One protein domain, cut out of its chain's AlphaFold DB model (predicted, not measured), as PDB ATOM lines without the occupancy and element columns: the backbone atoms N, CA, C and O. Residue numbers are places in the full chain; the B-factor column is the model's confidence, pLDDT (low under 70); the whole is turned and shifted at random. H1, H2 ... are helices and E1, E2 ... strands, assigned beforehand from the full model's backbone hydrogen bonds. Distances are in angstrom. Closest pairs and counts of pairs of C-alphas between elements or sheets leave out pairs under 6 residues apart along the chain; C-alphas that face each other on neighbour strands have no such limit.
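AT A GLANCE: This is residues 25 to 113 of the 117 residues of an uncharacterized protein of Paenibacillus sp. JCM 10914 (UniProt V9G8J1). You are looking at a small closed barrel of eight strands, E1 to E8 in chain order round the ring, with the short helix H1 outside its wall and the loop around Tyr 87, between E5 and E6, reaching away from the barrel. The long strand E4 bends by 61 degrees at residue 71 as it passes from beside E3 to beside E5. The printed part has 89 residues, with one named helix followed by eight named strands, and its class is mostly strand. The strands are antiparallel throughout and form a meander, each the antiparallel neighbour of the one before. The whole is compact, with a radius of gyration of the C-alphas of 12.8 A and spans of 38 by 33 by 26 A.

HOW THE PARTS SIT: Start with H1, residues 25 to 28: it is on the barrel, outside it, at a height over the sheet of 6.5 A and over none of the strands. H1 is too short for any O i to N i+4 pair; its one O i to N i+3 pair is within hydrogen-bond range. Next come E1, residues 32 to 35, and E2, residues 38 to 45, a hairpin with N 33 and O 40 2.8 A apart. The closest C-alphas of H1 and E2 are those of Val 28 and Phe 42, 6.3 A apart. E3, residues 48 to 56, forms a hairpin with E2, where N 41 and O 52 are 3.0 A apart. E4, residues 62 to 74, has E3 on one side, with N 53 and O 66 2.9 A apart, and E5, residues 77 to 82, on the other side, with N 71 and O 79 2.9 A apart. E6, residues 92 to 99, is staggered: residues 92 to 97 pair with E5, with N 80 and O 94 2.8 A apart, and residues 97 to 99 pair with E7, residues 102 to 105, with N 97 and O 104 3.0 A apart. E8, residues 108 to 112, pairs with E7, N 103 and O 110 being 3.1 A apart, and closes the ring on E1, N 34 and O 111 being 2.8 A apart. Among the strand pairs that are apart are E1 and E5, and E3 and E7.

IN THESE COORDINATES: Find C-alpha 25, where H1 begins, at (149.589, 160.414, 145.380). E4 runs 30.3 A from C-alpha 62 at (173.737, 161.868, 145.023); E3 is 25.7 A long, E2 22.6 A and E6 22.5 A. E8 ends at C-alpha 112, at (158.775, 168.350, 138.770).

THE WHOLE: The two C-alphas farthest apart are those of Tyr 87 and Asp 100, at 39.3 A. The printed part has no cut. No link is long; E5 to E6, with 9 residues, is short, and the others are tight. Look for low confidence, pLDDT under 70, at residues 57 to 60 and 85 to 90; the mean of the printed part is 86.9.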
ATOM      1  N   TRP A  25     148.835 161.600 145.761       93.69
ATOM      2  CA  TRP A  25     149.589 160.414 145.380       93.69
ATOM      3  C   TRP A  25     149.736 160.250 143.865       93.69
ATOM      4  O   TRP A  25     150.860 160.151 143.385       93.69
ATOM      5  N   GLU A  26     148.633 160.311 143.117       90.38
ATOM      6  CA  GLU A  26     148.645 160.220 141.649       90.38
ATOM      7  C   GLU A  26     149.481 161.336 141.010       90.38
ATOM      8  O   GLU A  26     150.024 161.174 139.919       90.38
ATOM      9  N   THR A  27     149.599 162.475 141.697       90.56
ATOM     10  CA  THR A  27     150.406 163.607 141.235       90.56
ATOM     11  C   THR A  27     151.903 163.371 141.436       90.56
ATOM     12  O   THR A  27     152.701 163.790 140.597       90.56
ATOM     13  N   VAL A  28     152.302 162.749 142.551       92.06
ATOM     14  CA  VAL A  28     153.714 162.683 142.965       92.06
ATOM     15  C   VAL A  28     154.415 161.379 142.619       92.06
ATOM     16  O   VAL A  28     155.644 161.365 142.556       92.06
ATOM     17  N   GLU A  29     153.667 160.292 142.435       93.31
ATOM     18  CA  GLU A  29     154.228 158.957 142.234       93.31
ATOM     19  C   GLU A  29     155.038 158.857 140.931       93.31
ATOM     20  O   GLU A  29     154.642 159.381 139.890       93.31
ATOM     21  N   ASN A  30     156.167 158.140 140.982       90.38
ATOM     22  CA  ASN A  30     157.025 157.817 139.837       90.38
ATOM     23  C   ASN A  30     157.554 159.047 139.085       90.38
ATOM     24  O   ASN A  30     157.804 159.015 137.879       90.38
ATOM     25  N   VAL A  31     157.733 160.144 139.815       89.81
ATOM     26  CA  VAL A  31     158.250 161.411 139.313       89.81
ATOM     27  C   VAL A  31     159.257 161.960 140.313       89.81
ATOM     28  O   VAL A  31     159.039 161.911 141.525       89.81
ATOM     29  N   GLU A  32     160.360 162.499 139.801       91.81
ATOM     30  CA  GLU A  32     161.312 163.231 140.623       91.81
ATOM     31  C   GLU A  32     160.915 164.707 140.743       91.81
ATOM     32  O   GLU A  32     160.549 165.364 139.766       91.81
ATOM     33  N   TRP A  33     161.026 165.226 141.958       93.12
ATOM     34  CA  TRP A  33     160.793 166.616 142.311       93.12
ATOM     35  C   TRP A  33     162.077 167.205 142.885       93.12
ATOM     36  O   TRP A  33     162.663 166.604 143.780       93.12
ATOM     37  N   SER A  34     162.521 168.373 142.424       91.25
ATOM     38  CA  SER A  34     163.811 168.949 142.834       91.25
ATOM     39  C   SER A  34     163.712 170.384 143.331       91.25
ATOM     40  O   SER A  34     162.914 171.178 142.838       91.25
ATOM     41  N   ALA A  35     164.542 170.712 144.320       90.12
ATOM     42  CA  ALA A  35     164.703 172.053 144.868       90.12
ATOM     43  C   ALA A  35     166.115 172.226 145.424       90.12
ATOM     44  O   ALA A  35     166.533 171.447 146.273       90.12
ATOM     45  N   GLY A  36     166.841 173.268 145.001       82.38
ATOM     46  CA  GLY A  36     168.018 173.775 145.725       82.38
ATOM     47  C   GLY A  36     169.089 172.738 146.098       82.38
ATOM     48  O   GLY A  36     169.657 172.831 147.182       82.38
ATOM     49  N   GLY A  37     169.351 171.747 145.239       86.56
ATOM     50  CA  GLY A  37     170.309 170.669 145.526       86.56
ATOM     51  C   GLY A  37     169.730 169.485 146.307       86.56
ATOM     52  O   GLY A  37     170.488 168.647 146.781       86.56
ATOM     53  N   ALA A  38     168.408 169.380 146.425       89.25
ATOM     54  CA  ALA A  38     167.701 168.226 146.962       89.25
ATOM     55  C   ALA A  38     166.682 167.678 145.952       89.25
ATOM     56  O   ALA A  38     166.173 168.412 145.100       89.25
ATOM     57  N   GLY A  39     166.378 166.391 146.079       91.31
ATOM     58  CA  GLY A  39     165.412 165.658 145.275       91.31
ATOM     59  C   GLY A  39     164.450 164.856 146.147       91.31
ATOM     60  O   GLY A  39     164.805 164.398 147.234       91.31
ATOM     61  N   LEU A  40     163.229 164.684 145.665       93.44
ATOM     62  CA  LEU A  40     162.198 163.832 146.234       93.44
ATOM     63  C   LEU A  40     161.689 162.900 145.141       93.44
ATOM     64  O   LEU A  40     161.302 163.355 144.067       93.44
ATOM     65  N   TYR A  41     161.660 161.605 145.426       93.69
ATOM     66  CA  TYR A  41     161.079 160.602 144.541       93.69
ATOM     67  C   TYR A  41     160.121 159.709 145.322       93.69
ATOM     68  O   TYR A  41     160.463 159.232 146.404       93.69
ATOM     69  N   PHE A  42     158.924 159.477 144.792       94.69
ATOM     70  CA  PHE A  42     157.875 158.715 145.469       94.69
ATOM     71  C   PHE A  42     157.572 157.432 144.706       94.69
ATOM     72  O   PHE A  42     157.454 157.453 143.482       94.69
ATOM     73  N   TYR A  43     157.436 156.322 145.431       94.50
ATOM     74  CA  TYR A  43     157.165 155.012 144.843       94.50
ATOM     75  C   TYR A  43     156.356 154.117 145.784       94.50
ATOM     76  O   TYR A  43     156.359 154.305 147.006       94.50
ATOM     77  N   GLU A  44     155.674 153.129 145.210       94.62
ATOM     78  CA  GLU A  44     154.986 152.072 145.947       94.62
ATOM     79  C   GLU A  44     155.714 150.737 145.772       94.62
ATOM     80  O   GLU A  44     156.063 150.336 144.664       94.62
ATOM     81  N   GLU A  45     155.926 150.028 146.877       93.38
ATOM     82  CA  GLU A  45     156.466 148.672 146.874       93.38
ATOM     83  C   GLU A  45     155.713 147.839 147.916       93.38
ATOM     84  O   GLU A  45     155.540 148.269 149.055       93.38
ATOM     85  N   ASN A  46     155.243 146.645 147.541       93.38
ATOM     86  CA  ASN A  46     154.498 145.742 148.432       93.38
ATOM     87  C   ASN A  46     153.305 146.413 149.150       93.38
ATOM     88  O   ASN A  46     153.103 146.209 150.347       93.38
ATOM     89  N   HIS A  47     152.523 147.226 148.428       89.88
ATOM     90  CA  HIS A  47     151.389 148.001 148.965       89.88
ATOM     91  C   HIS A  47     151.761 149.038 150.038       89.88
ATOM     92  O   HIS A  47     150.895 149.549 150.750       89.88
ATOM     93  N   GLN A  48     153.048 149.358 150.170       93.94
ATOM     94  CA  GLN A  48     153.554 150.384 151.066       93.94
ATOM     95  C   GLN A  48     154.150 151.527 150.244       93.94
ATOM     96  O   GLN A  48     154.949 151.327 149.334       93.94
ATOM     97  N   LYS A  49     153.752 152.751 150.594       95.31
ATOM     98  CA  LYS A  49     154.198 153.978 149.934       95.31
ATOM     99  C   LYS A  49     155.461 154.507 150.603       95.31
ATOM    100  O   LYS A  49     155.528 154.575 151.839       95.31
ATOM    101  N   TYR A  50     156.427 154.905 149.787       95.19
ATOM    102  CA  TYR A  50     157.741 155.378 150.202       95.19
ATOM    103  C   TYR A  50     158.107 156.686 149.503       95.19
ATOM    104  O   TYR A  50     157.644 156.983 148.403       95.19
ATOM    105  N   GLY A  51     158.939 157.476 150.177       94.25
ATOM    106  CA  GLY A  51     159.574 158.658 149.616       94.25
ATOM    107  C   GLY A  51     161.076 158.570 149.823       94.25
ATOM    108  O   GLY A  51     161.539 158.283 150.928       94.25
ATOM    109  N   LEU A  52     161.830 158.807 148.762       92.88
ATOM    110  CA  LEU A  52     163.275 158.903 148.766       92.88
ATOM    111  C   LEU A  52     163.657 160.382 148.754       92.88
ATOM    112  O   LEU A  52     163.403 161.081 147.776       92.88
ATOM    113  N   TYR A  53     164.257 160.848 149.845       91.62
ATOM    114  CA  TYR A  53     164.894 162.158 149.905       91.62
ATOM    115  C   TYR A  53     166.348 162.020 149.464       91.62
ATOM    116  O   TYR A  53     167.079 161.197 150.014       91.62
ATOM    117  N   MET A  54     166.761 162.814 148.485       91.00
ATOM    118  CA  MET A  54     168.098 162.807 147.895       91.00
ATOM    119  C   MET A  54     168.750 164.172 148.094       91.00
ATOM    120  O   MET A  54     168.106 165.202 147.925       91.00
ATOM    121  N   MET A  55     170.035 164.189 148.427       87.75
ATOM    122  CA  MET A  55     170.865 165.394 148.434       87.75
ATOM    123  C   MET A  55     171.863 165.298 147.284       87.75
ATOM    124  O   MET A  55     172.623 164.334 147.204       87.75
ATOM    125  N   TYR A  56     171.876 166.285 146.398       83.69
ATOM    126  CA  TYR A  56     172.768 166.360 145.245       83.69
ATOM    127  C   TYR A  56     174.064 167.097 145.590       83.69
ATOM    128  O   TYR A  56     174.050 168.147 146.230       83.69
ATOM    129  N   GLY A  57     175.202 166.558 145.141       67.94
ATOM    130  CA  GLY A  57     176.490 167.254 145.183       67.94
ATOM    131  C   GLY A  57     176.642 168.284 144.056       67.94
ATOM    132  O   GLY A  57     175.871 168.299 143.093       67.94
ATOM    133  N   SER A  58     177.678 169.127 144.133       55.44
ATOM    134  CA  SER A  58     178.041 170.069 143.065       55.44
ATOM    135  C   SER A  58     178.536 169.312 141.821       55.44
ATOM    136  O   SER A  58     179.738 169.110 141.657       55.44
ATOM    137  N   GLY A  59     177.612 168.859 140.970       58.25
ATOM    138  CA  GLY A  59     177.922 168.229 139.679       58.25
ATOM    139  C   GLY A  59     177.378 166.814 139.437       58.25
ATOM    140  O   GLY A  59     177.980 166.107 138.641       58.25
ATOM    141  N   LEU A  60     176.245 166.433 140.056       64.50
ATOM    142  CA  LEU A  60     175.370 165.276 139.728       64.50
ATOM    143  C   LEU A  60     175.459 163.950 140.522       64.50
ATOM    144  O   LEU A  60     174.491 163.197 140.416       64.50
ATOM    145  N   PRO A  61     176.463 163.602 141.354       70.19
ATOM    146  CA  PRO A  61     176.298 162.434 142.218       70.19
ATOM    147  C   PRO A  61     175.397 162.763 143.419       70.19
ATOM    148  O   PRO A  61     175.532 163.821 144.045       70.19
ATOM    149  N   VAL A  62     174.493 161.839 143.761       76.62
ATOM    150  CA  VAL A  62     173.737 161.868 145.023       76.62
ATOM    151  C   VAL A  62     174.740 161.743 146.173       76.62
ATOM    152  O   VAL A  62     175.397 160.717 146.331       76.62
ATOM    153  N   ALA A  63     174.888 162.811 146.958       80.81
ATOM    154  CA  ALA A  63     175.790 162.900 148.104       80.81
ATOM    155  C   ALA A  63     175.225 162.203 149.354       80.81
ATOM    156  O   ALA A  63     175.972 161.841 150.260       80.81
ATOM    157  N   GLY A  64     173.908 162.001 149.403       83.25
ATOM    158  CA  GLY A  64     173.238 161.254 150.458       83.25
ATOM    159  C   GLY A  64     171.777 161.006 150.114       83.25
ATOM    160  O   GLY A  64     171.179 161.760 149.349       83.25
ATOM    161  N   GLN A  65     171.206 159.948 150.683       88.94
ATOM    162  CA  GLN A  65     169.794 159.632 150.518       88.94
ATOM    163  C   GLN A  65     169.194 159.071 151.805       88.94
ATOM    164  O   GLN A  65     169.890 158.429 152.595       88.94
ATOM    165  N   GLN A  66     167.895 159.279 151.994       89.88
ATOM    166  CA  GLN A  66     167.144 158.694 153.096       89.88
ATOM    167  C   GLN A  66     165.736 158.313 152.646       89.88
ATOM    168  O   GLN A  66     165.023 159.107 152.031       89.88
ATOM    169  N   THR A  67     165.329 157.093 152.984       91.69
ATOM    170  CA  THR A  67     163.979 156.596 152.719       91.69
ATOM    171  C   THR A  67     163.057 156.914 153.892       91.69
ATOM    172  O   THR A  67     163.404 156.712 155.060       91.69
ATOM    173  N   ALA A  68     161.850 157.362 153.570       93.50
ATOM    174  CA  ALA A  68     160.767 157.602 154.506       93.50
ATOM    175  C   ALA A  68     159.534 156.783 154.128       93.50
ATOM    176  O   ALA A  68     159.263 156.541 152.949       93.50
ATOM    177  N   LYS A  69     158.748 156.390 155.133       95.25
ATOM    178  CA  LYS A  69     157.400 155.860 154.903       95.25
ATOM    179  C   LYS A  69     156.445 157.013 154.629       95.25
ATOM    180  O   LYS A  69     156.495 158.031 155.318       95.25
ATOM    181  N   ILE A  70     155.556 156.832 153.658       95.50
ATOM    182  CA  ILE A  70     154.547 157.827 153.303       95.50
ATOM    183  C   ILE A  70     153.219 157.486 153.958       95.50
ATOM    184  O   ILE A  70     152.728 156.359 153.874       95.50
ATOM    185  N   LYS A  71     152.607 158.502 154.562       94.38
ATOM    186  CA  LYS A  71     151.202 158.490 154.953       94.38
ATOM    187  C   LYS A  71     150.472 159.611 154.230       94.38
ATOM    188  O   LYS A  71     150.806 160.779 154.406       94.38
ATOM    189  N   ILE A  72     149.454 159.258 153.458       93.00
ATOM    190  CA  ILE A  72     148.576 160.233 152.809       93.00
ATOM    191  C   ILE A  72     147.613 160.765 153.867       93.00
ATOM    192  O   ILE A  72     146.984 159.992 154.591       93.00
ATOM    193  N   ILE A  73     147.565 162.087 154.007       93.62
ATOM    194  CA  ILE A  73     146.719 162.763 154.993       93.62
ATOM    195  C   ILE A  73     145.416 163.204 154.331       93.62
ATOM    196  O   ILE A  73     144.343 163.006 154.896       93.62
ATOM    197  N   ASN A  74     145.512 163.790 153.137       90.25
ATOM    198  CA  ASN A  74     144.382 164.195 152.307       90.25
ATOM    199  C   ASN A  74     144.836 164.375 150.842       90.25
ATOM    200  O   ASN A  74     145.992 164.134 150.507       90.25
ATOM    201  N   HIS A  75     143.928 164.838 149.982       91.25
ATOM    202  CA  HIS A  75     144.153 165.037 148.545       91.25
ATOM    203  C   HIS A  75     145.269 166.042 148.188       91.25
ATOM    204  O   HIS A  75     145.678 166.082 147.035       91.25
ATOM    205  N   ARG A  76     145.789 166.835 149.138       92.69
ATOM    206  CA  ARG A  76     146.872 167.820 148.934       92.69
ATOM    207  C   ARG A  76     148.017 167.687 149.931       92.69
ATOM    208  O   ARG A  76     148.897 168.545 149.960       92.69
ATOM    209  N   GLU A  77     148.021 166.648 150.758       94.25
ATOM    210  CA  GLU A  77     148.970 166.545 151.857       94.25
ATOM    211  C   GLU A  77     149.393 165.105 152.125       94.25
ATOM    212  O   GLU A  77     148.567 164.200 152.292       94.25
ATOM    213  N   LEU A  78     150.702 164.920 152.265       95.56
ATOM    214  CA  LEU A  78     151.305 163.678 152.717       95.56
ATOM    215  C   LEU A  78     152.339 163.935 153.817       95.56
ATOM    216  O   LEU A  78     152.842 165.044 154.003       95.56
ATOM    217  N   LYS A  79     152.652 162.884 154.563       95.69
ATOM    218  CA  LYS A  79     153.639 162.882 155.639       95.69
ATOM    219  C   LYS A  79     154.742 161.881 155.313       95.69
ATOM    220  O   LYS A  79     154.437 160.729 155.013       95.69
ATOM    221  N   MET A  80     155.992 162.320 155.410       94.81
ATOM    222  CA  MET A  80     157.195 161.495 155.333       94.81
ATOM    223  C   MET A  80     157.693 161.190 156.740       94.81
ATOM    224  O   MET A  80     158.083 162.105 157.459       94.81
ATOM    225  N   ASP A  81     157.695 159.915 157.114       93.81
ATOM    226  CA  ASP A  81     158.265 159.424 158.367       93.81
ATOM    227  C   ASP A  81     159.618 158.767 158.083       93.81
ATOM    228  O   ASP A  81     159.690 157.634 157.593       93.81
ATOM    229  N   PHE A  82     160.691 159.513 158.343       88.88
ATOM    230  CA  PHE A  82     162.059 159.094 158.078       88.88
ATOM    231  C   PHE A  82     162.489 158.011 159.059       88.88
ATOM    232  O   PHE A  82     162.301 158.120 160.274       88.88
ATOM    233  N   LEU A  83     163.087 156.950 158.518       76.31
ATOM    234  CA  LEU A  83     163.625 155.890 159.354       76.31
ATOM    235  C   LEU A  83     164.845 156.423 160.125       76.31
ATOM    236  O   LEU A  83     165.708 157.078 159.528       76.31
ATOM    237  N   PRO A  84     164.928 156.163 161.439       73.88
ATOM    238  CA  PRO A  84     166.007 156.676 162.266       73.88
ATOM    239  C   PRO A  84     167.354 156.083 161.839       73.88
ATOM    240  O   PRO A  84     167.492 154.871 161.668       73.88
ATOM    241  N   MET A  85     168.371 156.936 161.712       64.19
ATOM    242  CA  MET A  85     169.754 156.504 161.509       64.19
ATOM    243  C   MET A  85     170.436 156.322 162.876       64.19
ATOM    244  O   MET A  85     170.890 157.286 163.485       64.19
ATOM    245  N   GLY A  86     170.501 155.086 163.383       61.56
ATOM    246  CA  GLY A  86     171.270 154.735 164.591       61.56
ATOM    247  C   GLY A  86     170.454 154.446 165.863       61.56
ATOM    248  O   GLY A  86     169.257 154.165 165.812       61.56
ATOM    249  N   TYR A  87     171.140 154.440 167.016       53.34
ATOM    250  CA  TYR A  87     170.650 153.874 168.288       53.34
ATOM    251  C   TYR A  87     169.771 154.807 169.149       53.34
ATOM    252  O   TYR A  87     169.087 154.314 170.040       53.34
ATOM    253  N   ASN A  88     169.722 156.118 168.880       54.59
ATOM    254  CA  ASN A  88     168.869 157.074 169.607       54.59
ATOM    255  C   ASN A  88     167.778 157.612 168.671       54.59
ATOM    256  O   ASN A  88     168.005 158.548 167.911       54.59
ATOM    257  N   GLN A  89     166.615 156.961 168.675       56.31
ATOM    258  CA  GLN A  89     165.640 157.057 167.588       56.31
ATOM    259  C   GLN A  89     164.501 158.035 167.896       56.31
ATOM    260  O   GLN A  89     163.533 157.680 168.565       56.31
ATOM    261  N   VAL A  90     164.579 159.247 167.347       61.31
ATOM    262  CA  VAL A  90     163.385 160.064 167.092       61.31
ATOM    263  C   VAL A  90     163.059 159.905 165.612       61.31
ATOM    264  O   VAL A  90     163.913 160.147 164.763       61.31
ATOM    265  N   VAL A  91     161.841 159.454 165.302       75.81
ATOM    266  CA  VAL A  91     161.331 159.478 163.926       75.81
ATOM    267  C   VAL A  91     161.173 160.940 163.541       75.81
ATOM    268  O   VAL A  91     160.345 161.647 164.117       75.81
ATOM    269  N   GLU A  92     161.983 161.400 162.593       86.19
ATOM    270  CA  GLU A  92     161.774 162.710 161.999       86.19
ATOM    271  C   GLU A  92     160.608 162.618 161.016       86.19
ATOM    272  O   GLU A  92     160.547 161.735 160.159       86.19
ATOM    273  N   SER A  93     159.655 163.529 161.170       90.44
ATOM    274  CA  SER A  93     158.462 163.597 160.343       90.44
ATOM    275  C   SER A  93     158.431 164.917 159.589       90.44
ATOM    276  O   SER A  93     158.465 165.976 160.214       90.44
ATOM    277  N   LYS A  94     158.270 164.865 158.267       92.88
ATOM    278  CA  LYS A  94     158.062 166.049 157.422       92.88
ATOM    279  C   LYS A  94     156.684 166.012 156.782       92.88
ATOM    280  O   LYS A  94     156.203 164.945 156.402       92.88
ATOM    281  N   ARG A  95     156.036 167.171 156.677       95.06
ATOM    282  CA  ARG A  95     154.786 167.330 155.922       95.06
ATOM    283  C   ARG A  95     155.104 167.914 154.558       95.06
ATOM    284  O   ARG A  95     155.901 168.845 154.465       95.06
ATOM    285  N   ILE A  96     154.470 167.357 153.536       95.25
ATOM    286  CA  ILE A  96     154.570 167.822 152.159       95.25
ATOM    287  C   ILE A  96     153.187 168.236 151.693       95.25
ATOM    288  O   ILE A  96     152.226 167.477 151.835       95.25
ATOM    289  N   TYR A  97     153.119 169.430 151.120       94.81
ATOM    290  CA  TYR A  97     151.895 170.022 150.597       94.81
ATOM    291  C   TYR A  97     151.990 170.185 149.087       94.81
ATOM    292  O   TYR A  97     153.006 170.657 148.583       94.81
ATOM    293  N   LEU A  98     150.920 169.846 148.377       92.38
ATOM    294  CA  LEU A  98     150.761 170.188 146.970       92.38
ATOM    295  C   LEU A  98     150.113 171.575 146.870       92.38
ATOM    296  O   LEU A  98     148.949 171.750 147.238       92.38
ATOM    297  N   VAL A  99     150.868 172.558 146.378       90.88
ATOM    298  CA  VAL A  99     150.432 173.953 146.219       90.88
ATOM    299  C   VAL A  99     150.760 174.401 144.800       90.88
ATOM    300  O   VAL A  99     151.920 174.376 144.399       90.88
ATOM    301  N   ASP A 100     149.736 174.764 144.026       88.06
ATOM    302  CA  ASP A 100     149.863 175.258 142.645       88.06
ATOM    303  C   ASP A 100     150.756 174.382 141.743       88.06
ATOM    304  O   ASP A 100     151.571 174.869 140.961       88.06
ATOM    305  N   GLY A 101     150.619 173.057 141.872       86.69
ATOM    306  CA  GLY A 101     151.379 172.080 141.085       86.69
ATOM    307  C   GLY A 101     152.831 171.869 141.532       86.69
ATOM    308  O   GLY A 101     153.563 171.153 140.854       86.69
ATOM    309  N   LYS A 102     153.251 172.454 142.660       91.44
ATOM    310  CA  LYS A 102     154.572 172.267 143.280       91.44
ATOM    311  C   LYS A 102     154.448 171.552 144.619       91.44
ATOM    312  O   LYS A 102     153.423 171.663 145.294       91.44
ATOM    313  N   LEU A 103     155.508 170.856 145.027       93.94
ATOM    314  CA  LEU A 103     155.582 170.292 146.373       93.94
ATOM    315  C   LEU A 103     156.296 171.255 147.314       93.94
ATOM    316  O   LEU A 103     157.407 171.692 147.042       93.94
ATOM    317  N   MET A 104     155.664 171.558 148.441       94.56
ATOM    318  CA  MET A 104     156.240 172.359 149.515       94.56
ATOM    319  C   MET A 104     156.643 171.475 150.687       94.56
ATOM    320  O   MET A 104     155.801 170.776 151.249       94.56
ATOM    321  N   MET A 105     157.907 171.562 151.098       93.25
ATOM    322  CA  MET A 105     158.441 170.918 152.302       93.25
ATOM    323  C   MET A 105     159.501 171.828 152.926       93.25
ATOM    324  O   MET A 105     160.369 172.318 152.214       93.25
ATOM    325  N   ASP A 106     159.429 172.078 154.238       87.75
ATOM    326  CA  ASP A 106     160.401 172.902 154.984       87.75
ATOM    327  C   ASP A 106     160.711 174.281 154.354       87.75
ATOM    328  O   ASP A 106     161.818 174.803 154.455       87.75
ATOM    329  N   GLY A 107     159.723 174.892 153.692       85.75
ATOM    330  CA  GLY A 107     159.876 176.189 153.017       85.75
ATOM    331  C   GLY A 107     160.556 176.129 151.643       85.75
ATOM    332  O   GLY A 107     160.724 177.173 151.014       85.75
ATOM    333  N   LEU A 108     160.910 174.939 151.152       89.38
ATOM    334  CA  LEU A 108     161.398 174.715 149.793       89.38
ATOM    335  C   LEU A 108     160.247 174.356 148.851       89.38
ATOM    336  O   LEU A 108     159.357 173.584 149.209       89.38
ATOM    337  N   ASN A 109     160.311 174.895 147.631       93.69
ATOM    338  CA  ASN A 109     159.407 174.569 146.532       93.69
ATOM    339  C   ASN A 109     160.108 173.594 145.588       93.69
ATOM    340  O   ASN A 109     161.032 173.988 144.879       93.69
ATOM    341  N   TYR A 110     159.663 172.343 145.585       93.12
ATOM    342  CA  TYR A 110     160.141 171.319 144.677       93.12
ATOM    343  C   TYR A 110     159.327 171.338 143.393       93.12
ATOM    344  O   TYR A 110     158.092 171.295 143.404       93.12
ATOM    345  N   GLU A 111     160.047 171.382 142.281       92.62
ATOM    346  CA  GLU A 111     159.487 171.387 140.941       92.62
ATOM    347  C   GLU A 111     159.703 170.029 140.292       92.62
ATOM    348  O   GLU A 111     160.743 169.389 140.475       92.62
ATOM    349  N   ARG A 112     158.699 169.582 139.542       90.25
ATOM    350  CA  ARG A 112     158.775 168.350 138.770       90.25
ATOM    351  C   ARG A 112     159.939 168.442 137.787       90.25
ATOM    352  O   ARG A 112     159.960 169.332 136.941       90.25
ATOM    353  N   LEU A 113     160.872 167.499 137.867       82.06
ATOM    354  CA  LEU A 113     161.881 167.320 136.833       82.06
ATOM    355  C   LEU A 113     161.205 166.716 135.606       82.06
ATOM    356  O   LEU A 113     160.703 165.589 135.636       82.06
TER     357      LEU A 113